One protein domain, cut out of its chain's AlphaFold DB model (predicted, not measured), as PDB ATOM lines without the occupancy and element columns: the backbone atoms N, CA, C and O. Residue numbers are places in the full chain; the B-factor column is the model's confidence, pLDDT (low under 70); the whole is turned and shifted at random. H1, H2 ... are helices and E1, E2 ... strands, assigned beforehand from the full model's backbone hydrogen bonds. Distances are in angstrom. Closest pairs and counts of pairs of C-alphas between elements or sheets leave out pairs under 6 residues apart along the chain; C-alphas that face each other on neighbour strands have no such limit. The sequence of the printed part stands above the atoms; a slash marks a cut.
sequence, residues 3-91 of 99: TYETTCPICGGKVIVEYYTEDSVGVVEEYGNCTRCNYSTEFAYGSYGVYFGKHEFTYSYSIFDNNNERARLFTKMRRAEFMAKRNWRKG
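This is residues 3 to 91 of the 99 residues of an uncharacterized protein of Bacteroidetes bacterium ADurb.Bin302 (UniProt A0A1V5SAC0). One twisted sheet of six antiparallel strands makes a slab, and one long helix, H2, packs on one of its faces at the E6 edge, leaving E1, E2 and E3 uncovered. The tip of the hairpin E2 and E3 and the last residues after H2 lie at far ends of the flat outline, which spans 46 by 34 by 17 A. The printed part has 89 residues with six named strands and two named helices, which follow each other along the chain as E1 E2 E3 E4 E5 E6 H1 H2, and the sheet has the strand order E1 E2 E3 E4 E5 E6 in a meander, each strand the antiparallel neighbour of the one before. The class is mixed, helices and strands, and the whole is only just compact, close to loose, with a radius of gyration of the C-alphas of 14.1 A.

Find C-alpha 3 at (382.128, 463.518, 409.758); from there E1, residues 3 to 7, runs 13.8 A. Next come E2, residues 14 to 22, 26.1 A long, and E3, residues 26 to 34, 23.9 A long, which bends by 56 degrees at residue 29. Read on to E4, residues 39 to 44, 17.3 A, E5, residues 47 to 52, 17.2 A, and E6, residues 55 to 60, 17.1 A. H1, residues 61 to 65, spans 8.1 A. H2, residues 67 to 89, runs 32.5 A from C-alpha 67 at (398.106, 488.376, 398.363) to C-alpha 89 at (375.056, 470.800, 383.629).

Begin at edge strand E1: it forms a hairpin with E2, at 142 degrees, with N 4 and O 17 2.9 A apart. In the hairpin E2 and E3, look at N 18 and O 31, 2.9 A; in E3 and E4, at N 32 and O 41, 2.8 A. In E4 and E5, N 42 and O 49 are 2.8 A apart, and in E5 and E6, N 50 and O 57 are 2.8 A apart; these pairs are within hydrogen-bond range. H2 is on the sheet at a height of 10.0 A, over E6, and only just along the strands, at 29 degrees to E6 on the local plane. The closest C-alphas of H2 and E6, those of Met 77 and Phe 57, are 7.2 A apart. H1 is only just not on the sheet, with 4 pairs of C-alphas within 10 A. H1 and H2 only just touch, only at the corner, with 3 pairs of C-alphas within 8 A, made by residues 69 to 70 of H2 alone; the closest are those of Ile 63 and Arg 70, 5.6 A. In H2 every O i to N i+4 pair is within hydrogen-bond range; in H1 0 of 1 is, beside 2 of 2 O i to N i+3 pairs.

The two C-alphas farthest apart are those of Ser 24 and Lys 90, 46.4 A. Residues 64 to 69, of which 67 to 69 belong to H2, stand free. The printed part has no cut and no long link; E1 to E2 is short and the others are tight. The mean pLDDT of the printed part is 93.0, and no printed residue is under 70.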
ATOM      1  N   THR A   3     382.595 463.334 411.134       96.75
ATOM      2  CA  THR A   3     382.128 463.518 409.758       96.75
ATOM      3  C   THR A   3     381.099 464.632 409.668       96.75
ATOM      4  O   THR A   3     380.261 464.762 410.561       96.75
ATOM      5  N   TYR A   4     381.100 465.383 408.571       96.12
ATOM      6  CA  TYR A   4     380.026 466.317 408.237       96.12
ATOM      7  C   TYR A   4     379.728 466.323 406.735       96.12
ATOM      8  O   TYR A   4     380.509 465.838 405.917       96.12
ATOM      9  N   GLU A   5     378.566 466.861 406.364       96.94
ATOM     10  CA  GLU A   5     378.156 466.989 404.967       96.94
ATOM     11  C   GLU A   5     378.296 468.437 404.483       96.94
ATOM     12  O   GLU A   5     377.946 469.386 405.185       96.94
ATOM     13  N   THR A   6     378.745 468.610 403.241       96.69
ATOM     14  CA  THR A   6     378.697 469.893 402.531       96.69
ATOM     15  C   THR A   6     378.224 469.715 401.085       96.69
ATOM     16  O   THR A   6     378.006 468.601 400.603       96.69
ATOM     17  N   THR A   7     378.005 470.822 400.378       96.56
ATOM     18  CA  THR A   7     377.505 470.817 398.998       96.56
ATOM     19  C   THR A   7     378.654 470.822 397.997       96.56
ATOM     20  O   THR A   7     379.527 471.685 398.035       96.56
ATOM     21  N   CYS A   8     378.621 469.904 397.031       94.75
ATOM     22  CA  CYS A   8     379.602 469.854 395.955       94.75
ATOM     23  C   CYS A   8     379.469 471.083 395.037       94.75
ATOM     24  O   CYS A   8     378.406 471.269 394.426       94.75
ATOM     25  N   PRO A   9     380.542 471.867 394.829       93.88
ATOM     26  CA  PRO A   9     380.489 473.061 393.983       93.88
ATOM     27  C   PRO A   9     380.228 472.745 392.501       93.88
ATOM     28  O   PRO A   9     379.655 473.562 391.771       93.88
ATOM     29  N   ILE A  10     380.596 471.538 392.055       93.44
ATOM     30  CA  ILE A  10     380.499 471.108 390.655       93.44
ATOM     31  C   ILE A  10     379.096 470.606 390.311       93.44
ATOM     32  O   ILE A  10     378.470 471.099 389.370       93.44
ATOM     33  N   CYS A  11     378.598 469.613 391.051       92.50
ATOM     34  CA  CYS A  11     377.353 468.926 390.711       92.50
ATOM     35  C   CYS A  11     376.167 469.271 391.620       92.50
ATOM     36  O   CYS A  11     375.060 468.814 391.337       92.50
ATOM     37  N   GLY A  12     376.382 470.023 392.708       93.25
ATOM     38  CA  GLY A  12     375.367 470.281 393.738       93.25
ATOM     39  C   GLY A  12     374.971 469.040 394.547       93.25
ATOM     40  O   GLY A  12     373.928 469.033 395.186       93.25
ATOM     41  N   GLY A  13     375.753 467.958 394.459       93.56
ATOM     42  CA  GLY A  13     375.560 466.740 395.249       93.56
ATOM     43  C   GLY A  13     376.121 466.872 396.661       93.56
ATOM     44  O   GLY A  13     376.632 467.925 397.034       93.56
ATOM     45  N   LYS A  14     376.072 465.778 397.422       96.81
ATOM     46  CA  LYS A  14     376.668 465.716 398.758       96.81
ATOM     47  C   LYS A  14     378.173 465.474 398.675       96.81
ATOM     48  O   LYS A  14     378.623 464.671 397.854       96.81
ATOM     49  N   VAL A  15     378.922 466.166 399.521       97.50
ATOM     50  CA  VAL A  15     380.321 465.887 399.848       97.50
ATOM     51  C   VAL A  15     380.344 465.422 401.292       97.50
ATOM     52  O   VAL A  15     379.871 466.146 402.167       97.50
ATOM     53  N   ILE A  16     380.849 464.215 401.515       97.38
ATOM     54  CA  ILE A  16     381.084 463.680 402.854       97.38
ATOM     55  C   ILE A  16     382.505 464.078 403.221       97.38
ATOM     56  O   ILE A  16     383.425 463.762 402.467       97.38
ATOM     57  N   VAL A  17     382.658 464.817 404.316       97.44
ATOM     58  CA  VAL A  17     383.959 465.238 404.835       97.44
ATOM     59  C   VAL A  17     384.244 464.473 406.111       97.44
ATOM     60  O   VAL A  17     383.458 464.529 407.055       97.44
ATOM     61  N   GLU A  18     385.366 463.771 406.125       97.56
ATOM     62  CA  GLU A  18     385.936 463.123 407.300       97.56
ATOM     63  C   GLU A  18     387.018 464.029 407.873       97.56
ATOM     64  O   GLU A  18     387.808 464.580 407.111       97.56
ATOM     65  N   TYR A  19     387.061 464.195 409.192       96.75
ATOM     66  CA  TYR A  19     388.071 465.028 409.836       96.75
ATOM     67  C   TYR A  19     388.689 464.362 411.065       96.75
ATOM     68  O   TYR A  19     388.048 463.592 411.799       96.75
ATOM     69  N   TYR A  20     389.948 464.712 411.305       95.31
ATOM     70  CA  TYR A  20     390.765 464.237 412.414       95.31
ATOM     71  C   TYR A  20     391.187 465.422 413.273       95.31
ATOM     72  O   TYR A  20     391.551 466.477 412.758       95.31
ATOM     73  N   THR A  21     391.101 465.249 414.590       93.62
ATOM     74  CA  THR A  21     391.414 466.285 415.575       93.62
ATOM     75  C   THR A  21     392.508 465.817 416.514       93.62
ATOM     76  O   THR A  21     392.478 464.665 416.947       93.62
ATOM     77  N   GLU A  22     393.390 466.730 416.897       92.50
ATOM     78  CA  GLU A  22     394.319 466.564 418.013       92.50
ATOM     79  C   GLU A  22     393.928 467.506 419.157       92.50
ATOM     80  O   GLU A  22     393.568 468.665 418.927       92.50
ATOM     81  N   ASP A  23     394.012 467.010 420.395       84.19
ATOM     82  CA  ASP A  23     393.486 467.675 421.599       84.19
ATOM     83  C   ASP A  23     394.033 469.097 421.821       84.19
ATOM     84  O   ASP A  23     393.368 469.933 422.429       84.19
ATOM     85  N   SER A  24     395.236 469.389 421.323       85.00
ATOM     86  CA  SER A  24     395.938 470.661 421.533       85.00
ATOM     87  C   SER A  24     395.760 471.689 420.409       85.00
ATOM     88  O   SER A  24     396.025 472.870 420.633       85.00
ATOM     89  N   VAL A  25     395.337 471.273 419.212       82.19
ATOM     90  CA  VAL A  25     395.365 472.114 417.995       82.19
ATOM     91  C   VAL A  25     394.057 472.106 417.200       82.19
ATOM     92  O   VAL A  25     393.872 472.950 416.324       82.19
ATOM     93  N   GLY A  26     393.112 471.219 417.524       89.25
ATOM     94  CA  GLY A  26     391.846 471.102 416.803       89.25
ATOM     95  C   GLY A  26     391.981 470.236 415.552       89.25
ATOM     96  O   GLY A  26     392.640 469.201 415.594       89.25
ATOM     97  N   VAL A  27     391.311 470.609 414.457       89.94
ATOM     98  CA  VAL A  27     391.302 469.818 413.213       89.94
ATOM     99  C   VAL A  27     392.672 469.871 412.530       89.94
ATOM    100  O   VAL A  27     393.127 470.942 412.131       89.94
ATOM    101  N   VAL A  28     393.304 468.709 412.371       94.62
ATOM    102  CA  VAL A  28     394.625 468.550 411.733       94.62
ATOM    103  C   VAL A  28     394.533 468.028 410.304       94.62
ATOM    104  O   VAL A  28     395.391 468.343 409.477       94.62
ATOM    105  N   GLU A  29     393.470 467.282 409.997       96.25
ATOM    106  CA  GLU A  29     393.227 466.719 408.673       96.25
ATOM    107  C   GLU A  29     391.733 466.736 408.331       96.25
ATOM    108  O   GLU A  29     390.892 466.477 409.196       96.25
ATOM    109  N   GLU A  30     391.405 466.991 407.063       96.50
ATOM    110  CA  GLU A  30     390.059 466.854 406.502       96.50
ATOM    111  C   GLU A  30     390.121 466.223 405.108       96.50
ATOM    112  O   GLU A  30     390.901 466.649 404.263       96.50
ATOM    113  N   TYR A  31     389.246 465.265 404.819       97.44
ATOM    114  CA  TYR A  31     389.147 464.623 403.509       97.44
ATOM    115  C   TYR A  31     387.693 464.623 403.054       97.44
ATOM    116  O   TYR A  31     386.828 463.990 403.653       97.44
ATOM    117  N   GLY A  32     387.412 465.361 401.985       97.25
ATOM    118  CA  GLY A  32     386.083 465.527 401.415       97.25
ATOM    119  C   GLY A  32     385.938 464.776 400.103       97.25
ATOM    120  O   GLY A  32     386.712 465.000 399.180       97.25
ATOM    121  N   ASN A  33     384.901 463.948 399.970       96.25
ATOM    122  CA  ASN A  33     384.601 463.232 398.728       96.25
ATOM    123  C   ASN A  33     383.146 463.433 398.302       96.25
ATOM    124  O   ASN A  33     382.209 463.216 399.074       96.25
ATOM    125  N   CYS A  34     382.930 463.851 397.051       94.75
ATOM    126  CA  CYS A  34     381.586 463.936 396.494       94.75
ATOM    127  C   CYS A  34     381.057 462.554 396.104       94.75
ATOM    128  O   CYS A  34     381.692 461.808 395.368       94.75
ATOM    129  N   THR A  35     379.824 462.250 396.500       92.44
ATOM    130  CA  THR A  35     379.178 460.960 396.206       92.44
ATOM    131  C   THR A  35     378.639 460.838 394.777       92.44
ATOM    132  O   THR A  35     378.127 459.789 394.395       92.44
ATOM    133  N   ARG A  36     378.692 461.914 393.974       90.50
ATOM    134  CA  ARG A  36     378.072 461.970 392.632       90.50
ATOM    135  C   ARG A  36     379.033 462.308 391.500       90.50
ATOM    136  O   ARG A  36     378.713 462.037 390.344       90.50
ATOM    137  N   CYS A  37     380.158 462.948 391.790       88.69
ATOM    138  CA  CYS A  37     381.170 463.292 390.797       88.69
ATOM    139  C   CYS A  37     382.563 463.188 391.419       88.69
ATOM    140  O   CYS A  37     382.684 463.105 392.634       88.69
ATOM    141  N   ASN A  38     383.618 463.263 390.610       88.06
ATOM    142  CA  ASN A  38     384.991 463.152 391.112       88.06
ATOM    143  C   ASN A  38     385.513 464.472 391.702       88.06
ATOM    144  O   ASN A  38     386.648 464.853 391.430       88.06
ATOM    145  N   TYR A  39     384.675 465.206 392.433       94.06
ATOM    146  CA  TYR A  39     385.127 466.328 393.247       94.06
ATOM    147  C   TYR A  39     385.601 465.793 394.596       94.06
ATOM    148  O   TYR A  39     384.836 465.108 395.278       94.06
ATOM    149  N   SER A  40     386.822 466.137 394.983       95.94
ATOM    150  CA  SER A  40     387.357 465.843 396.310       95.94
ATOM    151  C   SER A  40     388.241 466.978 396.814       95.94
ATOM    152  O   SER A  40     388.745 467.791 396.031       95.94
ATOM    153  N   THR A  41     388.382 467.056 398.128       97.06
ATOM    154  CA  THR A  41     389.239 468.008 398.828       97.06
ATOM    155  C   THR A  41     390.041 467.274 399.877       97.06
ATOM    156  O   THR A  41     389.546 466.327 400.479       97.06
ATOM    157  N   GLU A  42     391.239 467.755 400.142       96.81
ATOM    158  CA  GLU A  42     392.041 467.313 401.269       96.81
ATOM    159  C   GLU A  42     392.622 468.525 401.984       96.81
ATOM    160  O   GLU A  42     392.918 469.561 401.378       96.81
ATOM    161  N   PHE A  43     392.777 468.379 403.282       95.62
ATOM    162  CA  PHE A  43     393.524 469.261 404.140       95.62
ATOM    163  C   PHE A  43     394.362 468.382 405.058       95.62
ATOM    164  O   PHE A  43     393.831 467.452 405.655       95.62
ATOM    165  N   ALA A  44     395.652 468.671 405.170       95.25
ATOM    166  CA  ALA A  44     396.535 468.003 406.115       95.25
ATOM    167  C   ALA A  44     397.629 468.972 406.558       95.25
ATOM    168  O   ALA A  44     398.356 469.519 405.722       95.25
ATOM    169  N   TYR A  45     397.731 469.210 407.868       91.56
ATOM    170  CA  TYR A  45     398.796 470.002 408.501       91.56
ATOM    171  C   TYR A  45     399.094 471.331 407.781       91.56
ATOM    172  O   TYR A  45     400.238 471.658 407.464       91.56
ATOM    173  N   GLY A  46     398.049 472.108 407.475       90.56
ATOM    174  CA  GLY A  46     398.196 473.419 406.833       90.56
ATOM    175  C   GLY A  46     398.346 473.385 405.309       90.56
ATOM    176  O   GLY A  46     398.493 474.443 404.698       90.56
ATOM    177  N   SER A  47     398.290 472.212 404.682       94.75
ATOM    178  CA  SER A  47     398.276 472.045 403.226       94.75
ATOM    179  C   SER A  47     396.881 471.678 402.745       94.75
ATOM    180  O   SER A  47     396.213 470.863 403.364       94.75
ATOM    181  N   TYR A  48     396.451 472.275 401.640       96.44
ATOM    182  CA  TYR A  48     395.157 472.057 401.006       96.44
ATOM    183  C   TYR A  48     395.350 471.456 399.616       96.44
ATOM    184  O   TYR A  48     396.216 471.906 398.861       96.44
ATOM    185  N   GLY A  49     394.483 470.520 399.249       96.88
ATOM    186  CA  GLY A  49     394.344 469.982 397.901       96.88
ATOM    187  C   GLY A  49     392.883 470.013 397.450       96.88
ATOM    188  O   GLY A  49     391.963 469.708 398.208       96.88
ATOM    189  N   VAL A  50     392.648 470.412 396.201       96.69
ATOM    190  CA  VAL A  50     391.323 470.413 395.568       96.69
ATOM    191  C   VAL A  50     391.412 469.718 394.218       96.69
ATOM    192  O   VAL A  50     392.171 470.134 393.338       96.69
ATOM    193  N   TYR A  51     390.576 468.699 394.031       94.75
ATOM    194  CA  TYR A  51     390.627 467.797 392.887       94.75
ATOM    195  C   TYR A  51     389.272 467.718 392.195       94.75
ATOM    196  O   TYR A  51     388.249 467.448 392.825       94.75
ATOM    197  N   PHE A  52     389.251 467.913 390.876       91.50
ATOM    198  CA  PHE A  52     388.079 467.603 390.058       91.50
ATOM    199  C   PHE A  52     388.438 467.365 388.594       91.50
ATOM    200  O   PHE A  52     389.046 468.197 387.916       91.50
ATOM    201  N   GLY A  53     387.998 466.224 388.062       82.75
ATOM    202  CA  GLY A  53     388.320 465.834 386.693       82.75
ATOM    203  C   GLY A  53     389.825 465.723 386.472       82.75
ATOM    204  O   GLY A  53     390.467 464.871 387.073       82.75
ATOM    205  N   LYS A  54     390.378 466.586 385.612       83.62
ATOM    206  CA  LYS A  54     391.828 466.691 385.353       83.62
ATOM    207  C   LYS A  54     392.529 467.802 386.141       83.62
ATOM    208  O   LYS A  54     393.694 468.086 385.881       83.62
ATOM    209  N   HIS A  55     391.787 468.524 386.972       90.38
ATOM    210  CA  HIS A  55     392.307 469.663 387.705       90.38
ATOM    211  C   HIS A  55     392.707 469.241 389.109       90.38
ATOM    212  O   HIS A  55     391.944 468.573 389.803       90.38
ATOM    213  N   GLU A  56     393.893 469.688 389.487       95.06
ATOM    214  CA  GLU A  56     394.504 469.495 390.786       95.06
ATOM    215  C   GLU A  56     395.094 470.839 391.202       95.06
ATOM    216  O   GLU A  56     395.825 471.473 390.434       95.06
ATOM    217  N   PHE A  57     394.690 471.315 392.374       95.62
ATOM    218  CA  PHE A  57     395.154 472.570 392.943       95.62
ATOM    219  C   PHE A  57     395.610 472.318 394.370       95.62
ATOM    220  O   PHE A  57     394.782 472.030 395.229       95.62
ATOM    221  N   THR A  58     396.908 472.466 394.610       95.50
ATOM    222  CA  THR A  58     397.527 472.302 395.926       95.50
ATOM    223  C   THR A  58     398.101 473.628 396.406       95.50
ATOM    224  O   THR A  58     398.712 474.363 395.622       95.50
ATOM    225  N   TYR A  59     397.910 473.960 397.679       95.06
ATOM    226  CA  TYR A  59     398.476 475.163 398.291       95.06
ATOM    227  C   TYR A  59     398.589 475.019 399.806       95.06
ATOM    228  O   TYR A  59     397.749 474.396 400.440       95.06
ATOM    229  N   SER A  60     399.608 475.632 400.396       93.38
ATOM    230  CA  SER A  60     399.761 475.732 401.847       93.38
ATOM    231  C   SER A  60     399.092 476.988 402.399       93.38
ATOM    232  O   SER A  60     398.839 477.952 401.673       93.38
ATOM    233  N   TYR A  61     398.862 477.015 403.710       87.06
ATOM    234  CA  TYR A  61     398.328 478.173 404.427       87.06
ATOM    235  C   TYR A  61     399.208 479.426 404.264       87.06
ATOM    236  O   TYR A  61     398.696 480.539 404.221       87.06
ATOM    237  N   SER A  62     400.517 479.271 404.048       89.31
ATOM    238  CA  SER A  62     401.414 480.404 403.775       89.31
ATOM    239  C   SER A  62     401.059 481.197 402.509       89.31
ATOM    240  O   SER A  62     401.492 482.336 402.354       89.31
ATOM    241  N   ILE A  63     400.213 480.669 401.610       91.00
ATOM    242  CA  ILE A  63     399.706 481.454 400.474       91.00
ATOM    243  C   ILE A  63     398.920 482.692 400.933       91.00
ATOM    244  O   ILE A  63     398.808 483.665 400.187       91.00
ATOM    245  N   PHE A  64     398.366 482.676 402.150       87.81
ATOM    246  CA  PHE A  64     397.644 483.815 402.707       87.81
ATOM    247  C   PHE A  64     398.561 484.997 403.044       87.81
ATOM    248  O   PHE A  64     398.074 486.129 403.048       87.81
ATOM    249  N   ASP A  65     399.870 484.767 403.190       91.56
ATOM    250  CA  ASP A  65     400.872 485.817 403.396       91.56
ATOM    251  C   ASP A  65     401.195 486.563 402.087       91.56
ATOM    252  O   ASP A  65     401.582 487.733 402.099       91.56
ATOM    253  N   ASN A  66     400.975 485.922 400.930       90.56
ATOM    254  CA  ASN A  66     401.205 486.507 399.610       90.56
ATOM    255  C   ASN A  66     399.892 486.750 398.851       90.56
ATOM    256  O   ASN A  66     399.400 485.922 398.076       90.56
ATOM    257  N   ASN A  67     399.358 487.963 399.000       89.50
ATOM    258  CA  ASN A  67     398.106 488.376 398.363       89.50
ATOM    259  C   ASN A  67     398.075 488.179 396.837       89.50
ATOM    260  O   ASN A  67     397.020 487.841 396.291       89.50
ATOM    261  N   ASN A  68     399.200 488.367 396.145       92.12
ATOM    262  CA  ASN A  68     399.262 488.246 394.689       92.12
ATOM    263  C   ASN A  68     399.191 486.785 394.236       92.12
ATOM    264  O   ASN A  68     398.456 486.462 393.297       92.12
ATOM    265  N   GLU A  69     399.925 485.894 394.898       90.69
ATOM    266  CA  GLU A  69     399.883 484.456 394.616       90.69
ATOM    267  C   GLU A  69     398.515 483.872 394.949       90.69
ATOM    268  O   GLU A  69     397.920 483.195 394.104       90.69
ATOM    269  N   ARG A  70     397.953 484.252 396.105       92.44
ATOM    270  CA  ARG A  70     396.580 483.921 396.489       92.44
ATOM    271  C   ARG A  70     395.591 484.342 395.409       92.44
ATOM    272  O   ARG A  70     394.839 483.518 394.893       92.44
ATOM    273  N   ALA A  71     395.601 485.611 395.003       93.50
ATOM    274  CA  ALA A  71     394.663 486.108 393.999       93.50
ATOM    275  C   ALA A  71     394.781 485.341 392.669       93.50
ATOM    276  O   ALA A  71     393.766 484.965 392.073       93.50
ATOM    277  N   ARG A  72     396.008 485.057 392.216       94.56
ATOM    278  CA  ARG A  72     396.269 484.317 390.972       94.56
ATOM    279  C   ARG A  72     395.768 482.877 391.042       94.56
ATOM    280  O   ARG A  72     395.082 482.443 390.112       94.56
ATOM    281  N   LEU A  73     396.086 482.148 392.110       94.06
ATOM    282  CA  LEU A  73     395.673 480.756 392.276       94.06
ATOM    283  C   LEU A  73     394.150 480.641 392.356       94.06
ATOM    284  O   LEU A  73     393.541 479.947 391.541       94.06
ATOM    285  N   PHE A  74     393.522 481.387 393.265       94.31
ATOM    286  CA  PHE A  74     392.078 481.306 393.481       94.31
ATOM    287  C   PHE A  74     391.284 481.761 392.247       94.31
ATOM    288  O   PHE A  74     390.217 481.219 391.964       94.31
ATOM    289  N   THR A  75     391.816 482.690 391.444       96.44
ATOM    290  CA  THR A  75     391.213 483.046 390.148       96.44
ATOM    291  C   THR A  75     391.236 481.870 389.168       96.44
ATOM    292  O   THR A  75     390.234 481.612 388.497       96.44
ATOM    293  N   LYS A  76     392.353 481.133 389.077       95.50
ATOM    294  CA  LYS A  76     392.447 479.930 388.233       95.50
ATOM    295  C   LYS A  76     391.502 478.834 388.724       95.50
ATOM    296  O   LYS A  76     390.776 478.270 387.905       95.50
ATOM    297  N   MET A  77     391.456 478.598 390.035       95.31
ATOM    298  CA  MET A  77     390.553 477.627 390.662       95.31
ATOM    299  C   MET A  77     389.090 477.942 390.350       95.31
ATOM    300  O   MET A  77     388.401 477.104 389.775       95.31
ATOM    301  N   ARG A  78     388.632 479.177 390.609       95.31
ATOM    302  CA  ARG A  78     387.246 479.601 390.334       95.31
ATOM    303  C   ARG A  78     386.863 479.444 388.866       95.31
ATOM    304  O   ARG A  78     385.751 479.025 388.557       95.31
ATOM    305  N   ARG A  79     387.775 479.762 387.940       95.62
ATOM    306  CA  ARG A  79     387.541 479.562 386.499       95.62
ATOM    307  C   ARG A  79     387.394 478.081 386.154       95.62
ATOM    308  O   ARG A  79     386.476 477.724 385.417       95.62
ATOM    309  N   ALA A  80     388.270 477.229 386.680       93.75
ATOM    310  CA  ALA A  80     388.205 475.790 386.453       93.75
ATOM    311  C   ALA A  80     386.920 475.185 387.045       93.75
ATOM    312  O   ALA A  80     386.222 474.447 386.351       93.75
ATOM    313  N   GLU A  81     386.555 475.571 388.267       93.44
ATOM    314  CA  GLU A  81     385.323 475.154 388.938       93.44
ATOM    315  C   GLU A  81     384.079 475.579 388.143       93.44
ATOM    316  O   GLU A  81     383.205 474.758 387.859       93.44
ATOM    317  N   PHE A  82     384.028 476.838 387.690       94.56
ATOM    318  CA  PHE A  82     382.939 477.348 386.858       94.56
ATOM    319  C   PHE A  82     382.773 476.532 385.572       94.56
ATOM    320  O   PHE A  82     381.658 476.141 385.211       94.56
ATOM    321  N   MET A  83     383.880 476.238 384.886       92.88
ATOM    322  CA  MET A  83     383.860 475.442 383.659       92.88
ATOM    323  C   MET A  83     383.443 473.994 383.925       92.88
ATOM    324  O   MET A  83     382.629 473.451 383.177       92.88
ATOM    325  N   ALA A  84     383.924 473.384 385.008       91.69
ATOM    326  CA  ALA A  84     383.536 472.040 385.424       91.69
ATOM    327  C   ALA A  84     382.036 471.959 385.761       91.69
ATOM    328  O   ALA A  84     381.335 471.090 385.238       91.69
ATOM    329  N   LYS A  85     381.508 472.916 386.531       92.31
ATOM    330  CA  LYS A  85     380.075 473.045 386.846       92.31
ATOM    331  C   LYS A  85     379.224 473.230 385.590       92.31
ATOM    332  O   LYS A  85     378.187 472.584 385.426       92.31
ATOM    333  N   ARG A  86     379.661 474.092 384.666       91.88
ATOM    334  CA  ARG A  86     378.984 474.309 383.378       91.88
ATOM    335  C   ARG A  86     378.958 473.032 382.539       91.88
ATOM    336  O   ARG A  86     377.911 472.688 381.995       91.88
ATOM    337  N   ASN A  87     380.081 472.323 382.448       89.75
ATOM    338  CA  ASN A  87     380.187 471.071 381.699       89.75
ATOM    339  C   ASN A  87     379.326 469.964 382.315       89.75
ATOM    340  O   ASN A  87     378.655 469.243 381.578       89.75
ATOM    341  N   TRP A  88     379.265 469.883 383.648       88.31
ATOM    342  CA  TRP A  88     378.376 468.964 384.357       88.31
ATOM    343  C   TRP A  88     376.907 469.178 383.978       88.31
ATOM    344  O   TRP A  88     376.227 468.229 383.588       88.31
ATOM    345  N   ARG A  89     376.433 470.433 384.016       89.25
ATOM    346  CA  ARG A  89     375.056 470.800 383.629       89.25
ATOM    347  C   ARG A  89     374.731 470.450 382.176       89.25
ATOM    348  O   ARG A  89     373.593 470.119 381.877       89.25
ATOM    349  N   LYS A  90     375.726 470.492 381.288       89.50
ATOM    350  CA  LYS A  90     375.598 470.099 379.876       89.50
ATOM    351  C   LYS A  90     375.711 468.587 379.635       89.50
ATOM    352  O   LYS A  90     375.682 468.163 378.487       89.50
ATOM    353  N   GLY A  91     375.910 467.775 380.676       83.31
ATOM    354  CA  GLY A  91     376.123 466.332 380.527       83.31
ATOM    355  C   GLY A  91     377.494 465.948 379.953       83.31
ATOM    356  O   GLY A  91     377.728 464.779 379.659       83.31
TER     357      GLY A  91